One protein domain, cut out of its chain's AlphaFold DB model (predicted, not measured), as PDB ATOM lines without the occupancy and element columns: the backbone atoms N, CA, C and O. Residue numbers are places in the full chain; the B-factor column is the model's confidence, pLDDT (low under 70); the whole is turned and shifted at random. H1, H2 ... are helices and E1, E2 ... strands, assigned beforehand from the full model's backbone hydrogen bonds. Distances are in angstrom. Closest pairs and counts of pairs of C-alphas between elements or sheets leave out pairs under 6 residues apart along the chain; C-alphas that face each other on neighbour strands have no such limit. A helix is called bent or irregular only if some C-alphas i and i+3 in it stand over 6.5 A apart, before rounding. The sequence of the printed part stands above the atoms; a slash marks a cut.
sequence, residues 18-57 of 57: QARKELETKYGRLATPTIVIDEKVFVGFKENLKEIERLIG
ATOM      1  N   GLN A  18      46.418  22.494   4.932       81.81
ATOM      2  CA  GLN A  18      45.164  22.789   5.617       81.81
ATOM      3  C   GLN A  18      45.348  23.949   6.600       81.81
ATOM      4  O   GLN A  18      44.520  24.861   6.612       81.81
ATOM      5  N   ALA A  19      46.460  23.985   7.338       77.62
ATOM      6  CA  ALA A  19      46.840  25.125   8.172       77.62
ATOM      7  C   ALA A  19      47.040  26.394   7.334       77.62
ATOM      8  O   ALA A  19      46.579  27.468   7.717       77.62
ATOM      9  N   ARG A  20      47.657  26.266   6.154       76.50
ATOM     10  CA  ARG A  20      47.774  27.367   5.192       76.50
ATOM     11  C   ARG A  20      46.400  27.859   4.726       76.50
ATOM     12  O   ARG A  20      46.128  29.055   4.775       76.50
ATOM     13  N   LYS A  21      45.501  26.950   4.337       80.25
ATOM     14  CA  LYS A  21      44.141  27.310   3.909       80.25
ATOM     15  C   LYS A  21      43.328  27.946   5.037       80.25
ATOM     16  O   LYS A  21      42.560  28.868   4.776       80.25
ATOM     17  N   GLU A  22      43.496  27.489   6.276       78.50
ATOM     18  CA  GLU A  22      42.894  28.103   7.464       78.50
ATOM     19  C   GLU A  22      43.447  29.518   7.681       78.50
ATOM     20  O   GLU A  22      42.672  30.441   7.915       78.50
ATOM     21  N   LEU A  23      44.756  29.723   7.502       77.12
ATOM     22  CA  LEU A  23      45.387  31.043   7.557       77.12
ATOM     23  C   LEU A  23      44.817  32.012   6.509       77.12
ATOM     24  O   LEU A  23      44.452  33.147   6.828       77.12
ATOM     25  N   GLU A  24      44.693  31.544   5.270       77.94
ATOM     26  CA  GLU A  24      44.183  32.327   4.145       77.94
ATOM     27  C   GLU A  24      42.677  32.596   4.280       77.94
ATOM     28  O   GLU A  24      42.231  33.722   4.089       77.94
ATOM     29  N   THR A  25      41.884  31.596   4.667       78.19
ATOM     30  CA  THR A  25      40.412  31.699   4.705       78.19
ATOM     31  C   THR A  25      39.915  32.388   5.972       78.19
ATOM     32  O   THR A  25      39.016  33.222   5.914       78.19
ATOM     33  N   LYS A  26      40.475  32.030   7.134       74.38
ATOM     34  CA  LYS A  26      40.006  32.509   8.443       74.38
ATOM     35  C   LYS A  26      40.619  33.853   8.811       74.38
ATOM     36  O   LYS A  26      39.972  34.655   9.478       74.38
ATOM     37  N   TYR A  27      41.856  34.096   8.379       72.12
ATOM     38  CA  TYR A  27      42.598  35.304   8.736       72.12
ATOM     39  C   TYR A  27      42.968  36.178   7.532       72.12
ATOM     40  O   TYR A  27      43.469  37.282   7.745       72.12
ATOM     41  N   GLY A  28      42.700  35.741   6.293       66.69
ATOM     42  CA  GLY A  28      42.898  36.546   5.083       66.69
ATOM     43  C   GLY A  28      44.363  36.760   4.695       66.69
ATOM     44  O   GLY A  28      44.672  37.773   4.072       66.69
ATOM     45  N   ARG A  29      45.292  35.897   5.138       66.88
ATOM     46  CA  ARG A  29      46.740  36.202   5.122       66.88
ATOM     47  C   ARG A  29      47.576  35.133   4.421       66.88
ATOM     48  O   ARG A  29      47.374  33.946   4.635       66.88
ATOM     49  N   LEU A  30      48.553  35.596   3.633       62.09
ATOM     50  CA  LEU A  30      49.421  34.780   2.768       62.09
ATOM     51  C   LEU A  30      50.841  34.551   3.322       62.09
ATOM     52  O   LEU A  30      51.494  33.590   2.929       62.09
ATOM     53  N   ALA A  31      51.338  35.411   4.216       59.47
ATOM     54  CA  ALA A  31      52.665  35.265   4.813       59.47
ATOM     55  C   ALA A  31      52.769  36.071   6.110       59.47
ATOM     56  O   ALA A  31      52.450  37.258   6.104       59.47
ATOM     57  N   THR A  32      53.189  35.411   7.194       63.28
ATOM     58  CA  THR A  32      53.795  35.918   8.451       63.28
ATOM     59  C   THR A  32      53.508  34.925   9.582       63.28
ATOM     60  O   THR A  32      52.479  34.242   9.545       63.28
ATOM     61  N   PRO A  33      54.372  34.839  10.613       70.00
ATOM     62  CA  PRO A  33      54.018  34.124  11.831       70.00
ATOM     63  C   PRO A  33      52.757  34.764  12.419       70.00
ATOM     64  O   PRO A  33      52.763  35.928  12.827       70.00
ATOM     65  N   THR A  34      51.668  33.999  12.403       81.25
ATOM     66  CA  THR A  34      50.397  34.370  13.017       81.25
ATOM     67  C   THR A  34      50.282  33.619  14.324       81.25
ATOM     68  O   THR A  34      50.412  32.398  14.362       81.25
ATOM     69  N   ILE A  35      50.071  34.363  15.399       84.19
ATOM     70  CA  ILE A  35      49.989  33.827  16.749       84.19
ATOM     71  C   ILE A  35      48.556  34.039  17.209       84.19
ATOM     72  O   ILE A  35      48.047  35.158  17.171       84.19
ATOM     73  N   VAL A  36      47.897  32.962  17.612       81.31
ATOM     74  CA  VAL A  36      46.541  33.011  18.155       81.31
ATOM     75  C   VAL A  36      46.641  32.714  19.643       81.31
ATOM     76  O   VAL A  36      47.154  31.662  20.021       81.31
ATOM     77  N   ILE A  37      46.203  33.659  20.472       82.94
ATOM     78  CA  ILE A  37      46.130  33.508  21.930       82.94
ATOM     79  C   ILE A  37      44.679  33.775  22.309       82.94
ATOM     80  O   ILE A  37      44.162  34.855  22.012       82.94
ATOM     81  N   ASP A  38      44.025  32.775  22.899       79.50
ATOM     82  CA  ASP A  38      42.573  32.741  23.099       79.50
ATOM     83  C   ASP A  38      41.822  32.991  21.775       79.50
ATOM     84  O   ASP A  38      41.895  32.183  20.848       79.50
ATOM     85  N   GLU A  39      41.143  34.132  21.656       81.62
ATOM     86  CA  GLU A  39      40.417  34.567  20.455       81.62
ATOM     87  C   GLU A  39      41.119  35.725  19.725       81.62
ATOM     88  O   GLU A  39      40.644  36.208  18.693       81.62
ATOM     89  N   LYS A  40      42.269  36.182  20.238       80.94
ATOM     90  CA  LYS A  40      43.042  37.270  19.635       80.94
ATOM     91  C   LYS A  40      44.039  36.734  18.622       80.94
ATOM     92  O   LYS A  40      44.770  35.778  18.870       80.94
ATOM     93  N   VAL A  41      44.096  37.415  17.484       83.62
ATOM     94  CA  VAL A  41      44.961  37.058  16.362       83.62
ATOM     95  C   VAL A  41      46.034  38.124  16.206       83.62
ATOM     96  O   VAL A  41      45.740  39.257  15.827       83.62
ATOM     97  N   PHE A  42      47.278  37.742  16.452       83.31
ATOM     98  CA  PHE A  42      48.450  38.594  16.320       83.31
ATOM     99  C   PHE A  42      49.195  38.265  15.031       83.31
ATOM    100  O   PHE A  42      49.535  37.110  14.773       83.31
ATOM    101  N   VAL A  43      49.453  39.286  14.217       80.00
ATOM    102  CA  VAL A  43      50.196  39.157  12.957       80.00
ATOM    103  C   VAL A  43      51.577  39.736  13.151       80.00
ATOM    104  O   VAL A  43      51.708  40.928  13.406       80.00
ATOM    105  N   GLY A  44      52.601  38.900  13.022       75.62
ATOM    106  CA  GLY A  44      53.968  39.332  13.263       75.62
ATOM    107  C   GLY A  44      54.299  39.375  14.755       75.62
ATOM    108  O   GLY A  44      53.595  39.956  15.579       75.62
ATOM    109  N   PHE A  45      55.415  38.744  15.113       79.62
ATOM    110  CA  PHE A  45      55.842  38.620  16.506       79.62
ATOM    111  C   PHE A  45      56.363  39.943  17.087       79.62
ATOM    112  O   PHE A  45      55.993  40.321  18.192       79.62
ATOM    113  N   LYS A  46      57.198  40.678  16.336       78.69
ATOM    114  CA  LYS A  46      57.867  41.897  16.830       78.69
ATOM    115  C   LYS A  46      56.894  43.012  17.207       78.69
ATOM    116  O   LYS A  46      57.079  43.648  18.237       78.69
ATOM    117  N   GLU A  47      55.883  43.249  16.380       79.88
ATOM    118  CA  GLU A  47      54.930  44.350  16.574       79.88
ATOM    119  C   GLU A  47      53.986  44.085  17.751       79.88
ATOM    120  O   GLU A  47      53.555  45.013  18.428       79.88
ATOM    121  N   ASN A  48      53.736  42.808  18.049       83.12
ATOM    122  CA  ASN A  48      52.806  42.381  19.088       83.12
ATOM    123  C   ASN A  48      53.498  41.877  20.358       83.12
ATOM    124  O   ASN A  48      52.813  41.451  21.285       83.12
ATOM    125  N   LEU A  49      54.833  41.938  20.427       84.00
ATOM    126  CA  LEU A  49      55.627  41.326  21.494       84.00
ATOM    127  C   LEU A  49      55.137  41.726  22.891       84.00
ATOM    128  O   LEU A  49      54.897  40.858  23.716       84.00
ATOM    129  N   LYS A  50      54.900  43.024  23.124       85.44
ATOM    130  CA  LYS A  50      54.443  43.535  24.428       85.44
ATOM    131  C   LYS A  50      53.078  42.990  24.850       85.44
ATOM    132  O   LYS A  50      52.867  42.724  26.027       85.44
ATOM    133  N   GLU A  51      52.143  42.866  23.910       84.81
ATOM    134  CA  GLU A  51      50.795  42.368  24.208       84.81
ATOM    135  C   GLU A  51      50.808  40.845  24.379       84.81
ATOM    136  O   GLU A  51      50.189  40.317  25.299       84.81
ATOM    137  N   ILE A  52      51.589  40.143  23.553       84.94
ATOM    138  CA  ILE A  52      51.833  38.706  23.694       84.94
ATOM    139  C   ILE A  52      52.442  38.416  25.068       84.94
ATOM    140  O   ILE A  52      51.913  37.575  25.789       84.94
ATOM    141  N   GLU A  53      53.493  39.143  25.463       85.44
ATOM    142  CA  GLU A  53      54.139  39.020  26.776       85.44
ATOM    143  C   GLU A  53      53.180  39.295  27.936       85.44
ATOM    144  O   GLU A  53      53.331  38.681  28.985       85.44
ATOM    145  N   ARG A  54      52.192  40.178  27.757       85.19
ATOM    146  CA  ARG A  54      51.168  40.459  28.770       85.19
ATOM    147  C   ARG A  54      50.131  39.343  28.889       85.19
ATOM    148  O   ARG A  54      49.646  39.100  29.986       85.19
ATOM    149  N   LEU A  55      49.778  38.688  27.785       81.94
ATOM    150  CA  LEU A  55      48.792  37.601  27.779       81.94
ATOM    151  C   LEU A  55      49.369  36.280  28.289       81.94
ATOM    152  O   LEU A  55      48.656  35.493  28.900       81.94
ATOM    153  N   ILE A  56      50.662  36.045  28.064       79.19
ATOM    154  CA  ILE A  56      51.381  34.876  28.596       79.19
ATOM    155  C   ILE A  56      52.107  35.168  29.923       79.19
ATOM    156  O   ILE A  56      52.837  34.304  30.425       79.19
ATOM    157  N   GLY A  57      51.975  36.406  30.413       67.12
ATOM    158  CA  GLY A  57      52.742  37.066  31.473       67.12
ATOM    159  C   GLY A  57      52.220  36.818  32.865       67.12
ATOM    160  O   GLY A  57      53.058  36.370  33.683       67.12
TER     161      GLY A  57
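What this domain is: This is residues 18 to 57 of the 57 residues of the protein "Glutaredoxin family protein" of Nitrospirae bacterium (UniProt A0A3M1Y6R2). A small hairpin of two strands, E1 and E2, stands between two helices, with H2 near the hairpin and H1 set off at the opposite end. The 40 printed residues hold H1, E1, E2 and H2 in that order, a mixed class with an antiparallel sheet. The whole is only just compact, close to loose, with a radius of gyration of the C-alphas of 10.8 A, and elongated, spanning 30 by 19 by 12 A.

Where its parts are: H1, residues 18 to 27, begins at C-alpha (45.164, 22.789, 5.617) and is 13.2 A long. E1 is residues 34 to 37 and E2 residues 40 to 43. H2, residues 45 to 55, is 13.3 A long, ends at C-alpha (48.792, 37.601, 27.779) and is irregular: C-alphas 47 and 50 are 7.9 A apart.

How they stand to each other: H1 and H2 are apart. E1 and E2 form the hairpin, antiparallel at 158 degrees; N 35 and O 42 are 2.9 A apart, within hydrogen-bond range. The closest C-alphas of E2 and H2, Phe 42 and Asn 48, are 6.4 A apart. Every O i to N i+4 pair is within hydrogen-bond range in H1, 5 of 7 in H2.

The domain as a whole: The farthest C-alphas, Gln 18 and Gly 57, are 30.5 A apart. The printed part has no cut and no long link. Residues 28 to 32 and 57 have pLDDT under 70.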